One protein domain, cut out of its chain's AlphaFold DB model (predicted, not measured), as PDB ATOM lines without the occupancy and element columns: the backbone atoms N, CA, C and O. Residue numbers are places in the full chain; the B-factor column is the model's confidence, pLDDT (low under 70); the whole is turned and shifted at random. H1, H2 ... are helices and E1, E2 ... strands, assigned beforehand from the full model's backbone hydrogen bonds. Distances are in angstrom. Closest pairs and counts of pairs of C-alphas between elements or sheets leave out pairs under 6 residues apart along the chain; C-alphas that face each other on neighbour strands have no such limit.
ATOM      1  N   ALA A 225     117.960 132.984 145.625       95.81
ATOM      2  CA  ALA A 225     117.162 131.933 145.001       95.81
ATOM      3  C   ALA A 225     115.671 132.231 145.177       95.81
ATOM      4  O   ALA A 225     115.230 132.508 146.292       95.81
ATOM      5  N   ASP A 226     114.922 132.167 144.078       96.88
ATOM      6  CA  ASP A 226     113.498 132.489 144.026       96.88
ATOM      7  C   ASP A 226     112.670 131.253 143.699       96.88
ATOM      8  O   ASP A 226     112.971 130.519 142.759       96.88
ATOM      9  N   PHE A 227     111.593 131.069 144.454       97.38
ATOM     10  CA  PHE A 227     110.703 129.922 144.381       97.38
ATOM     11  C   PHE A 227     109.265 130.406 144.239       97.38
ATOM     12  O   PHE A 227     108.719 131.015 145.161       97.38
ATOM     13  N   ALA A 228     108.633 130.161 143.093       96.50
ATOM     14  CA  ALA A 228     107.201 130.418 142.948       96.50
ATOM     15  C   ALA A 228     106.430 129.488 143.889       96.50
ATOM     16  O   ALA A 228     106.695 128.296 143.879       96.50
ATOM     17  N   LEU A 229     105.486 130.003 144.686       95.62
ATOM     18  CA  LEU A 229     104.751 129.174 145.654       95.62
ATOM     19  C   LEU A 229     103.927 128.077 144.959       95.62
ATOM     20  O   LEU A 229     103.827 126.953 145.450       95.62
ATOM     21  N   THR A 230     103.357 128.401 143.797       93.69
ATOM     22  CA  THR A 230     102.603 127.452 142.976       93.69
ATOM     23  C   THR A 230     103.493 126.312 142.498       93.69
ATOM     24  O   THR A 230     104.477 126.537 141.800       93.69
ATOM     25  N   GLY A 231     103.082 125.080 142.796       89.81
ATOM     26  CA  GLY A 231     103.790 123.879 142.354       89.81
ATOM     27  C   GLY A 231     105.002 123.518 143.210       89.81
ATOM     28  O   GLY A 231     105.683 122.556 142.866       89.81
ATOM     29  N   LEU A 232     105.258 124.228 144.322       94.38
ATOM     30  CA  LEU A 232     106.294 123.797 145.256       94.38
ATOM     31  C   LEU A 232     105.962 122.414 145.823       94.38
ATOM     32  O   LEU A 232     104.860 122.225 146.355       94.38
ATOM     33  N   PRO A 233     106.905 121.459 145.757       96.50
ATOM     34  CA  PRO A 233     106.727 120.157 146.370       96.50
ATOM     35  C   PRO A 233     106.514 120.301 147.874       96.50
ATOM     36  O   PRO A 233     107.139 121.132 148.539       96.50
ATOM     37  N   VAL A 234     105.639 119.457 148.410       96.19
ATOM     38  CA  VAL A 234     105.357 119.383 149.842       96.19
ATOM     39  C   VAL A 234     105.615 117.979 150.354       96.19
ATOM     40  O   VAL A 234     105.355 116.994 149.665       96.19
ATOM     41  N   PHE A 235     106.082 117.888 151.592       97.50
ATOM     42  CA  PHE A 235     106.259 116.624 152.295       97.50
ATOM     43  C   PHE A 235     105.810 116.755 153.752       97.50
ATOM     44  O   PHE A 235     105.601 117.858 154.267       97.50
ATOM     45  N   ASN A 236     105.618 115.616 154.415       96.88
ATOM     46  CA  ASN A 236     105.306 115.575 155.837       96.88
ATOM     47  C   ASN A 236     106.597 115.361 156.636       96.88
ATOM     48  O   ASN A 236     107.184 114.282 156.574       96.88
ATOM     49  N   SER A 237     107.036 116.382 157.368       97.44
ATOM     50  CA  SER A 237     108.220 116.314 158.223       97.44
ATOM     51  C   SER A 237     107.967 115.378 159.401       97.44
ATOM     52  O   SER A 237     107.076 115.625 160.216       97.44
ATOM     53  N   THR A 238     108.773 114.325 159.522       96.25
ATOM     54  CA  THR A 238     108.774 113.441 160.698       96.25
ATOM     55  C   THR A 238     109.448 114.109 161.896       96.25
ATOM     56  O   THR A 238     109.022 113.891 163.029       96.25
ATOM     57  N   LEU A 239     110.448 114.962 161.647       96.00
ATOM     58  CA  LEU A 239     111.190 115.690 162.675       96.00
ATOM     59  C   LEU A 239     110.303 116.677 163.441       96.00
ATOM     60  O   LEU A 239     110.306 116.676 164.669       96.00
ATOM     61  N   ASP A 240     109.542 117.505 162.721       96.75
ATOM     62  CA  ASP A 240     108.748 118.585 163.319       96.75
ATOM     63  C   ASP A 240     107.231 118.296 163.304       96.75
ATOM     64  O   ASP A 240     106.442 119.103 163.795       96.75
ATOM     65  N   SER A 241     106.802 117.141 162.769       96.38
ATOM     66  CA  SER A 241     105.388 116.729 162.662       96.38
ATOM     67  C   SER A 241     104.500 117.764 161.950       96.38
ATOM     68  O   SER A 241     103.389 118.072 162.391       96.38
ATOM     69  N   LYS A 242     105.007 118.337 160.850       96.94
ATOM     70  CA  LYS A 242     104.369 119.424 160.084       96.94
ATOM     71  C   LYS A 242     104.493 119.196 158.580       96.94
ATOM     72  O   LYS A 242     105.502 118.686 158.102       96.94
ATOM     73  N   TYR A 243     103.506 119.674 157.822       97.50
ATOM     74  CA  TYR A 243     103.643 119.813 156.371       97.50
ATOM     75  C   TYR A 243     104.627 120.935 156.040       97.50
ATOM     76  O   TYR A 243     104.503 122.048 156.566       97.50
ATOM     77  N   LYS A 244     105.578 120.652 155.150       98.19
ATOM     78  CA  LYS A 244     106.603 121.609 154.731       98.19
ATOM     79  C   LYS A 244     106.745 121.669 153.219       98.19
ATOM     80  O   LYS A 244     106.568 120.659 152.542       98.19
ATOM     81  N   TYR A 245     107.075 122.853 152.715       98.19
ATOM     82  CA  TYR A 245     107.573 123.041 151.354       98.19
ATOM     83  C   TYR A 245     109.023 122.573 151.269       98.19
ATOM     84  O   TYR A 245     109.778 122.826 152.205       98.19
ATOM     85  N   LEU A 246     109.405 121.947 150.157       98.19
ATOM     86  CA  LEU A 246     110.793 121.640 149.807       98.19
ATOM     87  C   LEU A 246     111.352 122.739 148.893       98.19
ATOM     88  O   LEU A 246     110.733 123.083 147.887       98.19
ATOM     89  N   LEU A 247     112.524 123.272 149.231       97.62
ATOM     90  CA  LEU A 247     113.204 124.328 148.487       97.62
ATOM     91  C   LEU A 247     114.575 123.831 148.026       97.62
ATOM     92  O   LEU A 247     115.507 123.741 148.824       97.62
ATOM     93  N   HIS A 248     114.682 123.552 146.729       95.50
ATOM     94  CA  HIS A 248     115.908 123.149 146.043       95.50
ATOM     95  C   HIS A 248     116.270 124.193 144.988       95.50
ATOM     96  O   HIS A 248     115.522 124.389 144.031       95.50
ATOM     97  N   TYR A 249     117.390 124.896 145.155       93.00
ATOM     98  CA  TYR A 249     117.828 125.845 144.136       93.00
ATOM     99  C   TYR A 249     118.691 125.164 143.073       93.00
ATOM    100  O   TYR A 249     119.509 124.293 143.369       93.00
ATOM    101  N   ASN A 250     118.593 125.663 141.843       89.00
ATOM    102  CA  ASN A 250     119.293 125.065 140.716       89.00
ATOM    103  C   ASN A 250     120.807 125.308 140.745       89.00
ATOM    104  O   ASN A 250     121.331 126.326 141.241       89.00
ATOM    105  N   GLY A 251     121.514 124.399 140.085       80.06
ATOM    106  CA  GLY A 251     122.888 124.587 139.655       80.06
ATOM    107  C   GLY A 251     123.882 123.630 140.292       80.06
ATOM    108  O   GLY A 251     123.838 123.287 141.475       80.06
ATOM    109  N   ARG A 252     124.877 123.279 139.482       65.19
ATOM    110  CA  ARG A 252     126.037 122.475 139.862       65.19
ATOM    111  C   ARG A 252     127.135 123.429 140.323       65.19
ATOM    112  O   ARG A 252     127.885 123.960 139.511       65.19
ATOM    113  N   GLY A 253     127.157 123.779 141.605       52.88
ATOM    114  CA  GLY A 253     128.066 124.829 142.055       52.88
ATOM    115  C   GLY A 253     128.120 124.974 143.558       52.88
ATOM    116  O   GLY A 253     127.156 125.437 144.161       52.88
ATOM    117  N   ARG A 254     129.302 124.639 144.088       58.09
ATOM    118  CA  ARG A 254     129.712 124.574 145.494       58.09
ATOM    119  C   ARG A 254     129.258 123.299 146.212       58.09
ATOM    120  O   ARG A 254     128.129 123.182 146.664       58.09
ATOM    121  N   HIS A 255     130.194 122.358 146.345       75.88
ATOM    122  CA  HIS A 255     130.079 121.195 147.228       75.88
ATOM    123  C   HIS A 255     130.374 121.621 148.667       75.88
ATOM    124  O   HIS A 255     131.302 121.105 149.281       75.88
ATOM    125  N   THR A 256     129.670 122.635 149.168       89.19
ATOM    126  CA  THR A 256     129.802 123.100 150.550       89.19
ATOM    127  C   THR A 256     128.445 123.174 151.212       89.19
ATOM    128  O   THR A 256     127.447 123.398 150.537       89.19
ATOM    129  N   ILE A 257     128.425 123.005 152.528       93.62
ATOM    130  CA  ILE A 257     127.214 123.147 153.325       93.62
ATOM    131  C   ILE A 257     126.831 124.627 153.386       93.62
ATOM    132  O   ILE A 257     127.626 125.455 153.836       93.62
ATOM    133  N   ASP A 258     125.608 124.920 152.961       93.94
ATOM    134  CA  ASP A 258     124.942 126.203 153.121       93.94
ATOM    135  C   ASP A 258     123.924 126.036 154.266       93.94
ATOM    136  O   ASP A 258     122.848 125.452 154.124       93.94
ATOM    137  N   TYR A 259     124.351 126.432 155.466       94.06
ATOM    138  CA  TYR A 259     123.627 126.164 156.708       94.06
ATOM    139  C   TYR A 259     122.492 127.174 156.934       94.06
ATOM    140  O   TYR A 259     122.631 128.356 156.630       94.06
ATOM    141  N   GLU A 260     121.368 126.712 157.483       93.00
ATOM    142  CA  GLU A 260     120.118 127.476 157.604       93.00
ATOM    143  C   GLU A 260     120.215 128.792 158.395       93.00
ATOM    144  O   GLU A 260     119.397 129.686 158.171       93.00
ATOM    145  N   ASP A 261     121.188 128.945 159.305       90.44
ATOM    146  CA  ASP A 261     121.328 130.186 160.086       90.44
ATOM    147  C   ASP A 261     121.788 131.383 159.235       90.44
ATOM    148  O   ASP A 261     121.379 132.525 159.482       90.44
ATOM    149  N   ASP A 262     122.545 131.103 158.171       93.56
ATOM    150  CA  ASP A 262     123.152 132.091 157.282       93.56
ATOM    151  C   ASP A 262     122.175 132.571 156.186       93.56
ATOM    152  O   ASP A 262     122.556 133.288 155.250       93.56
ATOM    153  N   ILE A 263     120.895 132.200 156.297       94.69
ATOM    154  CA  ILE A 263     119.871 132.400 155.271       94.69
ATOM    155  C   ILE A 263     118.785 133.339 155.772       94.69
ATOM    156  O   ILE A 263     118.179 133.123 156.817       94.69
ATOM    157  N   ASP A 264     118.488 134.369 154.979       96.31
ATOM    158  CA  ASP A 264     117.270 135.157 155.168       96.31
ATOM    159  C   ASP A 264     116.192 134.712 154.190       96.31
ATOM    160  O   ASP A 264     116.439 134.595 152.985       96.31
ATOM    161  N   VAL A 265     114.977 134.560 154.706       97.94
ATOM    162  CA  VAL A 265     113.806 134.156 153.931       97.94
ATOM    163  C   VAL A 265     112.832 135.329 153.806       97.94
ATOM    164  O   VAL A 265     112.536 136.036 154.771       97.94
ATOM    165  N   TRP A 266     112.310 135.539 152.600       98.06
ATOM    166  CA  TRP A 266     111.318 136.571 152.301       98.06
ATOM    167  C   TRP A 266     110.101 135.964 151.615       98.06
ATOM    168  O   TRP A 266     110.249 135.235 150.636       98.06
ATOM    169  N   VAL A 267     108.902 136.324 152.078       97.88
ATOM    170  CA  VAL A 267     107.652 136.040 151.357       97.88
ATOM    171  C   VAL A 267     107.291 137.280 150.554       97.88
ATOM    172  O   VAL A 267     107.000 138.327 151.132       97.88
ATOM    173  N   ILE A 268     107.360 137.182 149.229       97.44
ATOM    174  CA  ILE A 268     107.160 138.291 148.292       97.44
ATOM    175  C   ILE A 268     105.859 138.080 147.529       97.44
ATOM    176  O   ILE A 268     105.635 137.015 146.969       97.44
ATOM    177  N   TYR A 269     105.026 139.112 147.469       96.69
ATOM    178  CA  TYR A 269     103.800 139.144 146.687       96.69
ATOM    179  C   TYR A 269     103.910 140.152 145.542       96.69
ATOM    180  O   TYR A 269     104.245 141.322 145.754       96.69
ATOM    181  N   THR A 270     103.581 139.719 144.328       95.50
ATOM    182  CA  THR A 270     103.476 140.592 143.153       95.50
ATOM    183  C   THR A 270     102.065 141.169 143.059       95.50
ATOM    184  O   THR A 270     101.084 140.457 142.832       95.50
ATOM    185  N   LEU A 271     101.945 142.482 143.243       90.69
ATOM    186  CA  LEU A 271     100.679 143.204 143.151       90.69
ATOM    187  C   LEU A 271     100.175 143.258 141.698       90.69
ATOM    188  O   LEU A 271     100.978 143.209 140.766       90.69
ATOM    189  N   PRO A 272      98.866 143.486 141.470       87.81
ATOM    190  CA  PRO A 272      98.312 143.665 140.121       87.81
ATOM    191  C   PRO A 272      98.966 144.789 139.302       87.81
ATOM    192  O   PRO A 272      98.907 144.778 138.077       87.81
ATOM    193  N   SER A 273      99.594 145.764 139.967       87.25
ATOM    194  CA  SER A 273     100.371 146.837 139.335       87.25
ATOM    195  C   SER A 273     101.727 146.380 138.778       87.25
ATOM    196  O   SER A 273     102.414 147.180 138.145       87.25
ATOM    197  N   ASN A 284     111.771 132.930 164.516       93.94
ATOM    198  CA  ASN A 284     111.402 132.945 165.939       93.94
ATOM    199  C   ASN A 284     111.244 131.530 166.513       93.94
ATOM    200  O   ASN A 284     111.600 131.293 167.664       93.94
ATOM    201  N   GLU A 285     110.727 130.607 165.702       92.88
ATOM    202  CA  GLU A 285     110.586 129.197 166.051       92.88
ATOM    203  C   GLU A 285     111.759 128.393 165.489       92.88
ATOM    204  O   GLU A 285     112.204 128.624 164.363       92.88
ATOM    205  N   THR A 286     112.240 127.406 166.247       88.38
ATOM    206  CA  THR A 286     113.405 126.586 165.863       88.38
ATOM    207  C   THR A 286     113.180 125.721 164.624       88.38
ATOM    208  O   THR A 286     114.130 125.149 164.106       88.38
ATOM    209  N   ASP A 287     111.928 125.557 164.203       94.31
ATOM    210  CA  ASP A 287     111.514 124.757 163.051       94.31
ATOM    211  C   ASP A 287     111.086 125.605 161.843       94.31
ATOM    212  O   ASP A 287     110.577 125.061 160.860       94.31
ATOM    213  N   ALA A 288     111.273 126.929 161.917       95.56
ATOM    214  CA  ALA A 288     110.896 127.867 160.864       95.56
ATOM    215  C   ALA A 288     111.593 127.552 159.534       95.56
ATOM    216  O   ALA A 288     110.974 127.638 158.480       95.56
ATOM    217  N   ILE A 289     112.855 127.134 159.586       96.50
ATOM    218  CA  ILE A 289     113.599 126.599 158.450       96.50
ATOM    219  C   ILE A 289     114.374 125.366 158.913       96.50
ATOM    220  O   ILE A 289     114.806 125.310 160.063       96.50
ATOM    221  N   ARG A 290     114.491 124.364 158.038       96.75
ATOM    222  CA  ARG A 290     115.357 123.197 158.235       96.75
ATOM    223  C   ARG A 290     116.238 122.965 157.019       96.75
ATOM    224  O   ARG A 290     115.717 122.990 155.908       96.75
ATOM    225  N   ASN A 291     117.512 122.641 157.204       96.75
ATOM    226  CA  ASN A 291     118.304 121.939 156.193       96.75
ATOM    227  C   ASN A 291     117.713 120.534 155.950       96.75
ATOM    228  O   ASN A 291     117.558 119.749 156.887       96.75
ATOM    229  N   VAL A 292     117.413 120.214 154.691       97.44
ATOM    230  CA  VAL A 292     117.044 118.861 154.228       97.44
ATOM    231  C   VAL A 292     118.301 118.113 153.797       97.44
ATOM    232  O   VAL A 292     118.520 116.980 154.195       97.44
ATOM    233  N   THR A 293     119.181 118.775 153.051       95.94
ATOM    234  CA  THR A 293     120.519 118.273 152.709       95.94
ATOM    235  C   THR A 293     121.564 119.328 153.083       95.94
ATOM    236  O   THR A 293     121.305 120.220 153.888       95.94
ATOM    237  N   HIS A 294     122.747 119.274 152.471       94.06
ATOM    238  CA  HIS A 294     123.758 120.319 152.592       94.06
ATOM    239  C   HIS A 294     123.335 121.677 152.006       94.06
ATOM    240  O   HIS A 294     123.982 122.671 152.322       94.06
ATOM    241  N   ARG A 295     122.309 121.728 151.142       93.75
ATOM    242  CA  ARG A 295     121.895 122.970 150.463       93.75
ATOM    243  C   ARG A 295     120.412 123.076 150.091       93.75
ATOM    244  O   ARG A 295     120.021 124.047 149.448       93.75
ATOM    245  N   ASP A 296     119.607 122.090 150.475       96.38
ATOM    246  CA  ASP A 296     118.148 122.123 150.341       96.38
ATOM    247  C   ASP A 296     117.501 122.492 151.669       96.38
ATOM    248  O   ASP A 296     118.029 122.144 152.732       96.38
ATOM    249  N   TYR A 297     116.331 123.124 151.612       97.81
ATOM    250  CA  TYR A 297     115.645 123.627 152.800       97.81
ATOM    251  C   TYR A 297     114.182 123.214 152.853       97.81
ATOM    252  O   TYR A 297     113.555 122.954 151.826       97.81
ATOM    253  N   ALA A 298     113.621 123.217 154.059       97.94
ATOM    254  CA  ALA A 298     112.199 123.034 154.284       97.94
ATOM    255  C   ALA A 298     111.594 124.158 155.125       97.94
ATOM    256  O   ALA A 298     112.178 124.572 156.126       97.94
ATOM    257  N   LEU A 299     110.397 124.608 154.741       98.25
ATOM    258  CA  LEU A 299     109.629 125.645 155.446       98.25
ATOM    259  C   LEU A 299     108.217 125.140 155.784       98.25
ATOM    260  O   LEU A 299     107.530 124.657 154.880       98.25
ATOM    261  N   PRO A 300     107.723 125.286 157.028       98.12
ATOM    262  CA  PRO A 300     106.341 124.963 157.379       98.12
ATOM    263  C   PRO A 300     105.313 125.709 156.519       98.12
ATOM    264  O   PRO A 300     105.285 126.945 156.486       98.12
ATOM    265  N   THR A 301     104.409 124.961 155.881       97.00
ATOM    266  CA  THR A 301     103.377 125.536 154.999       97.00
ATOM    267  C   THR A 301     102.439 126.467 155.765       97.00
ATOM    268  O   THR A 301     102.097 127.553 155.295       97.00
ATOM    269  N   ALA A 302     102.098 126.090 157.001       96.69
ATOM    270  CA  ALA A 302     101.253 126.876 157.894       96.69
ATOM    271  C   ALA A 302     101.854 128.251 158.233       96.69
ATOM    272  O   ALA A 302     101.110 129.220 158.375       96.69
ATOM    273  N   TYR A 303     103.184 128.362 158.336       96.94
ATOM    274  CA  TYR A 303     103.830 129.642 158.640       96.94
ATOM    275  C   TYR A 303     103.729 130.581 157.437       96.94
ATOM    276  O   TYR A 303     103.309 131.725 157.595       96.94
ATOM    277  N   VAL A 304     104.018 130.085 156.225       96.12
ATOM    278  CA  VAL A 304     103.852 130.857 154.979       96.12
ATOM    279  C   VAL A 304     102.403 131.336 154.835       96.12
ATOM    280  O   VAL A 304     102.172 132.525 154.617       96.12
ATOM    281  N   ALA A 305     101.424 130.453 155.054       94.56
ATOM    282  CA  ALA A 305     100.002 130.802 155.024       94.56
ATOM    283  C   ALA A 305      99.620 131.875 156.063       94.56
ATOM    284  O   ALA A 305      98.775 132.732 155.787       94.56
ATOM    285  N   GLY A 306     100.261 131.868 157.238       94.69
ATOM    286  CA  GLY A 306     100.100 132.894 158.269       94.69
ATOM    287  C   GLY A 306     100.485 134.293 157.778       94.69
ATOM    288  O   GLY A 306      99.710 135.234 157.957       94.69
ATOM    289  N   TYR A 307     101.622 134.425 157.084       94.88
ATOM    290  CA  TYR A 307     102.052 135.701 156.495       94.88
ATOM    291  C   TYR A 307     101.090 136.205 155.413       94.88
ATOM    292  O   TYR A 307     100.775 137.395 155.382       94.88
ATOM    293  N   LEU A 308     100.573 135.315 154.555       93.56
ATOM    294  CA  LEU A 308      99.580 135.687 153.537       93.56
ATOM    295  C   LEU A 308      98.274 136.177 154.186       93.56
ATOM    296  O   LEU A 308      97.738 137.227 153.825       93.56
ATOM    297  N   SER A 309      97.801 135.447 155.201       91.75
ATOM    298  CA  SER A 309      96.555 135.747 155.917       91.75
ATOM    299  C   SER A 309      96.619 137.078 156.668       91.75
ATOM    300  O   SER A 309      95.636 137.816 156.684       91.75
ATOM    301  N   ALA A 310      97.779 137.422 157.237       90.44
ATOM    302  CA  ALA A 310      97.986 138.680 157.957       90.44
ATOM    303  C   ALA A 310      97.813 139.930 157.074       90.44
ATOM    304  O   ALA A 310      97.558 141.013 157.595       90.44
ATOM    305  N   ARG A 311      97.941 139.806 155.744       88.50
ATOM    306  CA  ARG A 311      97.780 140.933 154.811       88.50
ATOM    307  C   ARG A 311      96.354 141.096 154.286       88.50
ATOM    308  O   ARG A 311      95.974 142.204 153.921       88.50
ATOM    309  N   GLY A 312      95.566 140.021 154.209       78.94
ATOM    310  CA  GLY A 312      94.168 140.017 153.740       78.94
ATOM    311  C   GLY A 312      93.939 140.385 152.259       78.94
ATOM    312  O   GLY A 312      92.886 140.077 151.700       78.94
ATOM    313  N   ASN A 313      94.906 141.033 151.602       83.69
ATOM    314  CA  ASN A 313      94.905 141.363 150.176       83.69
ATOM    315  C   ASN A 313      95.864 140.487 149.346       83.69
ATOM    316  O   ASN A 313      95.886 140.603 148.121       83.69
ATOM    317  N   TRP A 314      96.641 139.608 149.983       91.50
ATOM    318  CA  TRP A 314      97.563 138.669 149.334       91.50
ATOM    319  C   TRP A 314      96.863 137.336 149.045       91.50
ATOM    320  O   TRP A 314      97.179 136.299 149.617       91.50
ATOM    321  N   ASN A 315      95.871 137.377 148.155       85.75
ATOM    322  CA  ASN A 315      94.879 136.301 148.022       85.75
ATOM    323  C   ASN A 315      95.153 135.316 146.870       85.75
ATOM    324  O   ASN A 315      94.319 134.458 146.599       85.75
ATOM    325  N   SER A 316      96.279 135.453 146.161       89.00
ATOM    326  CA  SER A 316      96.615 134.611 145.002       89.00
ATOM    327  C   SER A 316      98.004 134.009 145.151       89.00
ATOM    328  O   SER A 316      98.993 134.727 145.022       89.00
ATOM    329  N   GLU A 317      98.082 132.697 145.375       87.31
ATOM    330  CA  GLU A 317      99.353 131.968 145.510       87.31
ATOM    331  C   GLU A 317     100.236 132.083 144.260       87.31
ATOM    332  O   GLU A 317     101.454 132.159 144.378       87.31
ATOM    333  N   SER A 318      99.631 132.229 143.074       92.38
ATOM    334  CA  SER A 318     100.341 132.475 141.807       92.38
ATOM    335  C   SER A 318     101.219 133.724 141.813       92.38
ATOM    336  O   SER A 318     102.100 133.858 140.969       92.38
ATOM    337  N   ASN A 319     100.944 134.657 142.722       95.56
ATOM    338  CA  ASN A 319     101.670 135.913 142.840       95.56
ATOM    339  C   ASN A 319     102.691 135.874 143.981       95.56
ATOM    340  O   ASN A 319     103.340 136.890 144.228       95.56
ATOM    341  N   VAL A 320     102.809 134.746 144.687       96.94
ATOM    342  CA  VAL A 320     103.713 134.579 145.823       96.94
ATOM    343  C   VAL A 320     105.021 133.941 145.363       96.94
ATOM    344  O   VAL A 320     105.042 132.924 144.670       96.94
ATOM    345  N   THR A 321     106.127 134.520 145.807       97.69
ATOM    346  CA  THR A 321     107.481 134.003 145.630       97.69
ATOM    347  C   THR A 321     108.173 133.951 146.985       97.69
ATOM    348  O   THR A 321     108.201 134.944 147.713       97.69
ATOM    349  N   ILE A 322     108.746 132.801 147.327       98.19
ATOM    350  CA  ILE A 322     109.665 132.669 148.455       98.19
ATOM    351  C   ILE A 322     111.067 132.979 147.934       98.19
ATOM    352  O   ILE A 322     111.517 132.365 146.971       98.19
ATOM    353  N   ARG A 323     111.753 133.940 148.553       97.94
ATOM    354  CA  ARG A 323     113.113 134.344 148.182       97.94
ATOM    355  C   ARG A 323     114.080 134.034 149.315       97.94
ATOM    356  O   ARG A 323     113.904 134.536 150.425       97.94
ATOM    357  N   LEU A 324     115.118 133.264 149.011       97.62
ATOM    358  CA  LEU A 324     116.236 132.981 149.906       97.62
ATOM    359  C   LEU A 324     117.405 133.900 149.567       97.62
ATOM    360  O   LEU A 324     117.797 134.009 148.405       97.62
ATOM    361  N   HIS A 325     117.985 134.541 150.573       96.81
ATOM    362  CA  HIS A 325     119.280 135.204 150.468       96.81
ATOM    363  C   HIS A 325     120.304 134.393 151.259       96.81
ATOM    364  O   HIS A 325     120.227 134.338 152.484       96.81
ATOM    365  N   ILE A 326     121.252 133.780 150.555       95.56
ATOM    366  CA  ILE A 326     122.210 132.827 151.122       95.56
ATOM    367  C   ILE A 326     123.571 133.507 151.264       95.56
ATOM    368  O   ILE A 326     124.133 134.034 150.289       95.56
ATOM    369  N   ARG A 327     124.092 133.525 152.493       94.00
ATOM    370  CA  ARG A 327     125.362 134.169 152.836       94.00
ATOM    371  C   ARG A 327     126.511 133.187 152.855       94.00
ATOM    372  O   ARG A 327     126.353 131.989 153.041       94.00
ATOM    373  N   LYS A 328     127.714 133.723 152.678       92.12
ATOM    374  CA  LYS A 328     128.932 132.984 152.992       92.12
ATOM    375  C   LYS A 328     128.975 132.764 154.504       92.12
ATOM    376  O   LYS A 328     129.024 133.740 155.244       92.12
ATOM    377  N   ALA A 329     129.025 131.501 154.912       90.38
ATOM    378  CA  ALA A 329     129.233 131.105 156.297       90.38
ATOM    379  C   ALA A 329     130.642 131.457 156.797       90.38
ATOM    380  O   ALA A 329     131.602 131.544 156.007       90.38
ATOM    381  N   GLY A 330     130.787 131.592 158.119       88.12
ATOM    382  CA  GLY A 330     132.084 131.751 158.786       88.12
ATOM    383  C   GLY A 330     133.042 130.592 158.503       88.12
ATOM    384  O   GLY A 330     134.221 130.809 158.198       88.12
ATOM    385  N   LEU A 331     132.511 129.369 158.510       87.19
ATOM    386  CA  LEU A 331     133.229 128.138 158.196       87.19
ATOM    387  C   LEU A 331     132.865 127.647 156.796       87.19
ATOM    388  O   LEU A 331     131.702 127.588 156.422       87.19
ATOM    389  N   GLU A 332     133.868 127.257 156.014       87.50
ATOM    390  CA  GLU A 332     133.650 126.574 154.739       87.50
ATOM    391  C   GLU A 332     133.733 125.067 154.978       87.50
ATOM    392  O   GLU A 332     134.800 124.545 155.310       87.50
ATOM    393  N   ARG A 333     132.589 124.387 154.883       90.38
ATOM    394  CA  ARG A 333     132.465 122.948 155.132       90.38
ATOM    395  C   ARG A 333     132.169 122.237 153.820       90.38
ATOM    396  O   ARG A 333     131.131 122.540 153.239       90.38
ATOM    397  N   PRO A 334     133.055 121.366 153.313       90.69
ATOM    398  CA  PRO A 334     132.769 120.626 152.098       90.69
ATOM    399  C   PRO A 334     131.668 119.587 152.337       90.69
ATOM    400  O   PRO A 334     131.482 119.107 153.453       90.69
ATOM    401  N   LEU A 335     130.967 119.211 151.274       90.62
ATOM    402  CA  LEU A 335     130.127 118.024 151.258       90.62
ATOM    403  C   LEU A 335     131.021 116.791 151.435       90.62
ATOM    404  O   LEU A 335     132.006 116.634 150.713       90.62
ATOM    405  N   ILE A 336     130.673 115.924 152.382       92.12
ATOM    406  CA  ILE A 336     131.362 114.652 152.619       92.12
ATOM    407  C   ILE A 336     130.449 113.470 152.288       92.12
ATOM    408  O   ILE A 336     129.233 113.631 152.188       92.12
ATOM    409  N   HIS A 337     131.042 112.298 152.068       93.31
ATOM    410  CA  HIS A 337     130.271 111.070 151.903       93.31
ATOM    411  C   HIS A 337     129.555 110.731 153.213       93.31
ATOM    412  O   HIS A 337     130.118 110.906 154.296       93.31
ATOM    413  N   GLU A 338     128.307 110.291 153.101       94.44
ATOM    414  CA  GLU A 338     127.419 110.024 154.228       94.44
ATOM    415  C   GLU A 338     126.416 108.913 153.878       94.44
ATOM    416  O   GLU A 338     126.271 108.527 152.712       94.44
ATOM    417  N   ASN A 339     125.740 108.390 154.900       95.25
ATOM    418  CA  ASN A 339     124.959 107.157 154.837       95.25
ATOM    419  C   ASN A 339     123.754 107.216 153.882       95.25
ATOM    420  O   ASN A 339     123.345 106.185 153.358       95.25
ATOM    421  N   ASN A 340     123.176 108.392 153.627       95.69
ATOM    422  CA  ASN A 340     122.050 108.549 152.700       95.69
ATOM    423  C   ASN A 340     122.484 108.670 151.235       95.69
ATOM    424  O   ASN A 340     121.627 108.775 150.364       95.69
ATOM    425  N   ARG A 341     123.785 108.622 150.926       94.75
ATOM    426  CA  ARG A 341     124.322 108.712 149.559       94.75
ATOM    427  C   ARG A 341     123.908 109.983 148.811       94.75
ATOM    428  O   ARG A 341     123.718 109.942 147.596       94.75
ATOM    429  N   ILE A 342     123.821 111.139 149.477       94.50
ATOM    430  CA  ILE A 342     123.435 112.387 148.787       94.50
ATOM    431  C   ILE A 342     124.416 112.791 147.673       94.50
ATOM    432  O   ILE A 342     124.022 113.489 146.749       94.50
ATOM    433  N   PHE A 343     125.670 112.327 147.689       91.81
ATOM    434  CA  PHE A 343     126.572 112.496 146.540       91.81
ATOM    435  C   PHE A 343     125.994 111.915 145.243       91.81
ATOM    436  O   PHE A 343     126.129 112.543 144.197       91.81
ATOM    437  N   GLU A 344     125.325 110.763 145.323       92.25
ATOM    438  CA  GLU A 344     124.688 110.102 144.183       92.25
ATOM    439  C   GLU A 344     123.401 110.827 143.770       92.25
ATOM    440  O   GLU A 344     123.202 111.079 142.584       92.25
ATOM    441  N   LEU A 345     122.586 111.273 144.741       93.81
ATOM    442  CA  LEU A 345     121.402 112.112 144.485       93.81
ATOM    443  C   LEU A 345     121.775 113.329 143.630       93.81
ATOM    444  O   LEU A 345     121.121 113.627 142.638       93.81
ATOM    445  N   TYR A 346     122.870 114.000 143.983       92.44
ATOM    446  CA  TYR A 346     123.329 115.220 143.324       92.44
ATOM    447  C   TYR A 346     124.078 115.010 141.998       92.44
ATOM    448  O   TYR A 346     124.554 115.990 141.413       92.44
ATOM    449  N   LYS A 347     124.175 113.770 141.500       89.50
ATOM    450  CA  LYS A 347     124.575 113.498 140.109       89.50
ATOM    451  C   LYS A 347     123.413 113.733 139.135       89.50
ATOM    452  O   LYS A 347     123.679 114.125 137.998       89.50
ATOM    453  N   LEU A 348     122.168 113.559 139.597       91.06
ATOM    454  CA  LEU A 348     120.938 113.801 138.837       91.06
ATOM    455  C   LEU A 348     120.760 115.285 138.472       91.06
ATOM    456  O   LEU A 348     121.374 116.178 139.062       91.06
ATOM    457  N   ASP A 349     119.891 115.555 137.500       91.81
ATOM    458  CA  ASP A 349     119.489 116.925 137.173       91.81
ATOM    459  C   ASP A 349     118.540 117.508 138.239       91.81
ATOM    460  O   ASP A 349     117.835 116.769 138.922       91.81
ATOM    461  N   ASP A 350     118.492 118.841 138.375       92.88
ATOM    462  CA  ASP A 350     117.785 119.533 139.472       92.88
ATOM    463  C   ASP A 350     116.299 119.087 139.614       92.88
ATOM    464  O   ASP A 350     115.825 118.826 140.721       92.88
ATOM    465  N   ASP A 351     115.574 118.888 138.504       92.50
ATOM    466  CA  ASP A 351     114.177 118.407 138.524       92.50
ATOM    467  C   ASP A 351     114.047 116.955 139.031       92.50
ATOM    468  O   ASP A 351     113.080 116.593 139.712       92.50
ATOM    469  N   GLN A 352     115.028 116.107 138.707       94.12
ATOM    470  CA  GLN A 352     115.084 114.712 139.152       94.12
ATOM    471  C   GLN A 352     115.461 114.624 140.631       94.12
ATOM    472  O   GLN A 352     114.893 113.800 141.345       94.12
ATOM    473  N   ILE A 353     116.350 115.504 141.108       95.25
ATOM    474  CA  ILE A 353     116.683 115.637 142.535       95.25
ATOM    475  C   ILE A 353     115.418 115.942 143.336       95.25
ATOM    476  O   ILE A 353     115.111 115.260 144.315       95.25
ATOM    477  N   VAL A 354     114.649 116.943 142.901       95.75
ATOM    478  CA  VAL A 354     113.395 117.313 143.562       95.75
ATOM    479  C   VAL A 354     112.405 116.151 143.561       95.75
ATOM    480  O   VAL A 354     111.847 115.838 144.611       95.75
ATOM    481  N   SER A 355     112.230 115.482 142.419       94.94
ATOM    482  CA  SER A 355     111.282 114.368 142.275       94.94
ATOM    483  C   SER A 355     111.664 113.149 143.121       94.94
ATOM    484  O   SER A 355     110.779 112.471 143.643       94.94
ATOM    485  N   ALA A 356     112.967 112.910 143.315       96.19
ATOM    486  CA  ALA A 356     113.494 111.869 144.195       96.19
ATOM    487  C   ALA A 356     113.282 112.188 145.687       96.19
ATOM    488  O   ALA A 356     113.093 111.276 146.491       96.19
ATOM    489  N   MET A 357     113.286 113.473 146.063       97.50
ATOM    490  CA  MET A 357     113.056 113.902 147.447       97.50
ATOM    491  C   MET A 357     111.575 114.027 147.814       97.50
ATOM    492  O   MET A 357     111.187 113.741 148.951       97.50
ATOM    493  N   ALA A 358     110.744 114.483 146.880       94.00
ATOM    494  CA  ALA A 358     109.317 114.679 147.082       94.00
ATOM    495  C   ALA A 358     108.554 114.532 145.759       94.00
ATOM    496  O   ALA A 358     108.819 115.238 144.791       94.00
ATOM    497  N   GLY A 359     107.545 113.662 145.736       86.38
ATOM    498  CA  GLY A 359     106.705 113.448 144.560       86.38
ATOM    499  C   GLY A 359     106.417 111.975 144.312       86.38
ATOM    500  O   GLY A 359     106.488 111.154 145.224       86.38
ATOM    501  N   VAL A 360     106.064 111.655 143.068       86.69
ATOM    502  CA  VAL A 360     105.753 110.280 142.636       86.69
ATOM    503  C   VAL A 360     106.995 109.397 142.517       86.69
ATOM    504  O   VAL A 360     106.893 108.195 142.747       86.69
ATOM    505  N   ASP A 361     108.154 109.994 142.232       90.31
ATOM    506  CA  ASP A 361     109.418 109.274 142.044       90.31
ATOM    507  C   ASP A 361     110.216 109.114 143.350       90.31
ATOM    508  O   ASP A 361     111.228 108.417 143.367       90.31
ATOM    509  N   ALA A 362     109.726 109.665 144.470       93.44
ATOM    510  CA  ALA A 362     110.322 109.569 145.809       93.44
ATOM    511  C   ALA A 362     110.145 108.169 146.439       93.44
ATOM    512  O   ALA A 362     109.642 107.995 147.553       93.44
ATOM    513  N   THR A 363     110.524 107.144 145.682       94.06
ATOM    514  CA  THR A 363     110.381 105.717 145.991       94.06
ATOM    515  C   THR A 363     111.547 105.177 146.817       94.06
ATOM    516  O   THR A 363     111.387 104.175 147.512       94.06
ATOM    517  N   LEU A 364     112.696 105.858 146.788       95.75
ATOM    518  CA  LEU A 364     113.867 105.543 147.597       95.75
ATOM    519  C   LEU A 364     113.783 106.249 148.960       95.75
ATOM    520  O   LEU A 364     113.985 107.458 149.053       95.75
ATOM    521  N   GLU A 365     113.515 105.487 150.025       94.69
ATOM    522  CA  GLU A 365     113.306 106.002 151.391       94.69
ATOM    523  C   GLU A 365     114.445 106.910 151.880       94.69
ATOM    524  O   GLU A 365     114.188 107.964 152.465       94.69
ATOM    525  N   ASN A 366     115.694 106.546 151.576       94.31
ATOM    526  CA  ASN A 366     116.890 107.287 151.985       94.31
ATOM    527  C   ASN A 366     116.959 108.707 151.412       94.31
ATOM    528  O   ASN A 366     117.630 109.556 151.992       94.31
ATOM    529  N   TRP A 367     116.293 108.975 150.285       97.62
ATOM    530  CA  TRP A 367     116.291 110.294 149.645       97.62
ATOM    531  C   TRP A 367     115.021 111.085 149.884       97.62
ATOM    532  O   TRP A 367     114.976 112.259 149.537       97.62
ATOM    533  N   GLN A 368     114.007 110.505 150.525       97.94
ATOM    534  CA  GLN A 368     112.807 111.256 150.863       97.94
ATOM    535  C   GLN A 368     113.159 112.446 151.762       97.94
ATOM    536  O   GLN A 368     113.901 112.314 152.738       97.94
ATOM    537  N   ALA A 369     112.578 113.612 151.474       98.19
ATOM    538  CA  ALA A 369     112.881 114.854 152.183       98.19
ATOM    539  C   ALA A 369     112.687 114.734 153.706       98.19
ATOM    540  O   ALA A 369     113.476 115.280 154.473       98.19
ATOM    541  N   ALA A 370     111.680 113.973 154.152       97.56
ATOM    542  CA  ALA A 370     111.440 113.711 155.571       97.56
ATOM    543  C   ALA A 370     112.592 112.933 156.234       97.56
ATOM    544  O   ALA A 370     112.981 113.248 157.359       97.56
ATOM    545  N   THR A 371     113.146 111.940 155.532       97.69
ATOM    546  CA  THR A 371     114.288 111.137 155.990       97.69
ATOM    547  C   THR A 371     115.550 111.992 156.062       97.69
ATOM    548  O   THR A 371     116.227 112.000 157.087       97.69
ATOM    549  N   LEU A 372     115.827 112.772 155.014       98.19
ATOM    550  CA  LEU A 372     117.014 113.625 154.911       98.19
ATOM    551  C   LEU A 372     117.012 114.776 155.942       98.19
ATOM    552  O   LEU A 372     118.006 115.011 156.632       98.19
ATOM    553  N   GLU A 373     115.871 115.441 156.150       98.00
ATOM    554  CA  GLU A 373     115.702 116.492 157.171       98.00
ATOM    555  C   GLU A 373     115.935 115.969 158.604       98.00
ATOM    556  O   GLU A 373     116.499 116.662 159.467       98.00
ATOM    557  N   ALA A 374     115.501 114.734 158.870       96.75
ATOM    558  CA  ALA A 374     115.668 114.059 160.154       96.75
ATOM    559  C   ALA A 374     117.025 113.344 160.300       96.75
ATOM    560  O   ALA A 374     117.338 112.860 161.393       96.75
ATOM    561  N   ALA A 375     117.826 113.281 159.231       96.88
ATOM    562  CA  ALA A 375     119.033 112.471 159.181       96.88
ATOM    563  C   ALA A 375     120.070 112.889 160.244       96.88
ATOM    564  O   ALA A 375     120.232 114.074 160.554       96.88
ATOM    565  N   PRO A 376     120.865 111.936 160.766       95.88
ATOM    566  CA  PRO A 376     121.973 112.244 161.667       95.88
ATOM    567  C   PRO A 376     122.975 113.245 161.066       95.88
ATOM    568  O   PRO A 376     123.537 114.057 161.796       95.88
ATOM    569  N   TYR A 377     123.145 113.253 159.740       96.06
ATOM    570  CA  TYR A 377     124.012 114.201 159.038       96.06
ATOM    571  C   TYR A 377     123.573 115.664 159.237       96.06
ATOM    572  O   TYR A 377     124.362 116.485 159.709       96.06
ATOM    573  N   THR A 378     122.299 115.993 158.991       94.94
ATOM    574  CA  THR A 378     121.750 117.341 159.242       94.94
ATOM    575  C   THR A 378     121.641 117.642 160.740       94.94
ATOM    576  O   THR A 378     121.820 118.788 161.159       94.94
ATOM    577  N   ARG A 379     121.444 116.619 161.587       94.00
ATOM    578  CA  ARG A 379     121.517 116.745 163.056       94.00
ATOM    579  C   ARG A 379     122.898 117.205 163.536       94.00
ATOM    580  O   ARG A 379     122.955 118.042 164.434       94.00
ATOM    581  N   ILE A 380     123.987 116.692 162.956       94.31
ATOM    582  CA  ILE A 380     125.360 117.122 163.276       94.31
ATOM    583  C   ILE A 380     125.576 118.580 162.870       94.31
ATOM    584  O   ILE A 380     126.135 119.336 163.664       94.31
ATOM    585  N   MET A 381     125.113 118.995 161.684       93.12
ATOM    586  CA  MET A 381     125.240 120.387 161.216       93.12
ATOM    587  C   MET A 381     124.674 121.374 162.242       93.12
ATOM    588  O   MET A 381     125.368 122.309 162.647       93.12
ATOM    589  N   ARG A 382     123.450 121.100 162.719       89.56
ATOM    590  CA  ARG A 382     122.697 121.955 163.651       89.56
ATOM    591  C   ARG A 382     122.971 121.715 165.131       89.56
ATOM    592  O   ARG A 382     122.285 122.283 165.981       89.56
ATOM    593  N   ALA A 383     123.922 120.846 165.469       89.25
ATOM    594  CA  ALA A 383     124.228 120.569 166.863       89.25
ATOM    595  C   ALA A 383     124.664 121.866 167.570       89.25
ATOM    596  O   ALA A 383     125.470 122.637 167.040       89.25
ATOM    597  N   CYS A 384     124.154 122.086 168.784       75.69
ATOM    598  CA  CYS A 384     124.469 123.237 169.636       75.69
ATOM    599  C   CYS A 384     125.093 122.762 170.951       75.69
ATOM    600  O   CYS A 384     124.737 121.702 171.463       75.69
ATOM    601  N   SER A 385     126.076 123.508 171.462       61.09
ATOM    602  CA  SER A 385     126.814 123.109 172.658       61.09
ATOM    603  C   SER A 385     125.907 123.098 173.879       61.09
ATOM    604  O   SER A 385     125.162 124.048 174.138       61.09
ATOM    605  N   ASP A 386     125.980 122.016 174.656       54.50
ATOM    606  CA  ASP A 386     125.415 122.032 175.992       54.50
ATOM    607  C   ASP A 386     126.278 122.934 176.896       54.50
ATOM    608  O   ASP A 386     127.472 123.148 176.669       54.50
ATOM    609  N   ARG A 387     125.676 123.515 177.940       46.31
ATOM    610  CA  ARG A 387     126.411 124.357 178.906       46.31
ATOM    611  C   ARG A 387     127.424 123.557 179.747       46.31
ATOM    612  O   ARG A 387     128.097 124.152 180.587       46.31
ATOM    613  N   SER A 388     127.508 122.240 179.555       47.75
ATOM    614  CA  SER A 388     128.308 121.291 180.334       47.75
ATOM    615  C   SER A 388     129.655 120.949 179.695       47.75
ATOM    616  O   SER A 388     130.483 120.336 180.365       47.75
ATOM    617  N   GLY A 389     129.909 121.355 178.447       49.28
ATOM    618  CA  GLY A 389     131.173 121.070 177.760       49.28
ATOM    619  C   GLY A 389     131.312 119.620 177.283       49.28
ATOM    620  O   GLY A 389     132.436 119.178 177.042       49.28
ATOM    621  N   ASN A 390     130.204 118.882 177.149       52.66
ATOM    622  CA  ASN A 390     130.208 117.555 176.528       52.66
ATOM    623  C   ASN A 390     130.287 117.660 174.997       52.66
ATOM    624  O   ASN A 390     130.005 118.710 174.412       52.66
ATOM    625  N   SER A 391     130.656 116.558 174.333       58.72
ATOM    626  CA  SER A 391     130.571 116.472 172.874       58.72
ATOM    627  C   SER A 391     129.122 116.706 172.436       58.72
ATOM    628  O   SER A 391     128.192 116.091 172.951       58.72
ATOM    629  N   MET A 392     128.940 117.635 171.497       74.88
ATOM    630  CA  MET A 392     127.633 118.149 171.050       74.88
ATOM    631  C   MET A 392     126.728 117.075 170.435       74.88
ATOM    632  O   MET A 392     125.513 117.227 170.348       74.88
ATOM    633  N   PHE A 393     127.360 115.992 170.012       86.38
ATOM    634  CA  PHE A 393     126.803 114.732 169.572       86.38
ATOM    635  C   PHE A 393     127.773 113.634 170.028       86.38
ATOM    636  O   PHE A 393     128.921 113.907 170.401       86.38
ATOM    637  N   ASP A 394     127.307 112.395 170.041       87.19
ATOM    638  CA  ASP A 394     128.104 111.235 170.419       87.19
ATOM    639  C   ASP A 394     128.641 110.492 169.190       87.19
ATOM    640  O   ASP A 394     128.295 110.786 168.044       87.19
TER     641      ASP A 394
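AT A GLANCE: This is residues 225 to 273 and 284 to 394 of the 880 residues of an uncharacterized protein of Paraburkholderia sp. HC6.4b (UniProt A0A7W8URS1). A small, strongly twisted sheet, E2 - E3 - E5, makes the middle of the domain, with a second sheet, E1 - E6 - E4, on one side of it and the short helices H2, H3, H4 and H5 on the other. H1 sits at one end, on both sheets, and residues 382 to 394 form a tail that reaches 30 A from the mean of the C-alphas. The 160 printed residues hold E1 E2 E3 E4 E5 H1 E6 H2 H3 H4 H5 in chain order; both sheets are antiparallel, and the class is mixed, with 69 residues in named elements, under half. The whole is compact, with a radius of gyration of the C-alphas of 16.3 A, and spans 52 by 39 by 30 A.

IN THESE COORDINATES: Find C-alpha 225 at (117.162, 131.933, 145.001); from there E1 runs to 228. Next come E2, residues 234 to 237, and E3, 242 to 247, 15.4 A long. E4, residues 263 to 270, starts at (119.871, 132.400, 155.271) and runs 22.0 A. After the cut come E5, 297 to 300, H1, 301 to 311, 16.4 A, and E6, 320 to 327, 22.8 A. H2 is 342 to 345, H3 350 to 357, H4 369 to 374 and H5 376 to 381, ending at (125.240, 120.387, 161.216).

HOW THE PARTS SIT: Look first at the hairpin E2 and E3, antiparallel, with N 235 and O 244 3.0 A apart. E3 also neighbours E5, antiparallel, with N 247 and O 297 at 2.8 A. In the other sheet, E6 is the inner strand: N 227 and O 322 are 2.8 A apart towards E1, N 266 and O 323 2.9 A towards E4. H1 and H4 are on opposite faces of the sheet E2 E3 E5; the closest C-alphas of H4 and E2, those of Ala 370 and Ser 237, are 4.9 A apart. H1 is also on the sheet E1 E6 E4, slantwise to the strands at 50 degrees to E4 on the local plane. H3 only grazes the sheet E2 E3 E5 and is close to but not clearly touching H2, Leu 345 to Ile 353, 6.2 A between C-alphas. H4 and H5 are close but not clearly touching, C-alphas 372 and 378 being 7.4 A apart. Every O i to N i+4 pair is within hydrogen-bond range in H3, H4 and H5; H1 has 6 of 7, and H2 is too short for one.

THE WHOLE: The C-alphas farthest apart, of Ser 273 and Asn 390, are 56.0 A apart. Residues 274 to 283 are cut out, and C-alphas 273 and 284 stand 32.0 A apart. The links E3 to E4, E6 to H2 and H3 to H4 are long. Mean pLDDT of the printed part is 91.1; residues 252 to 254 and 385 to 391 are under 70.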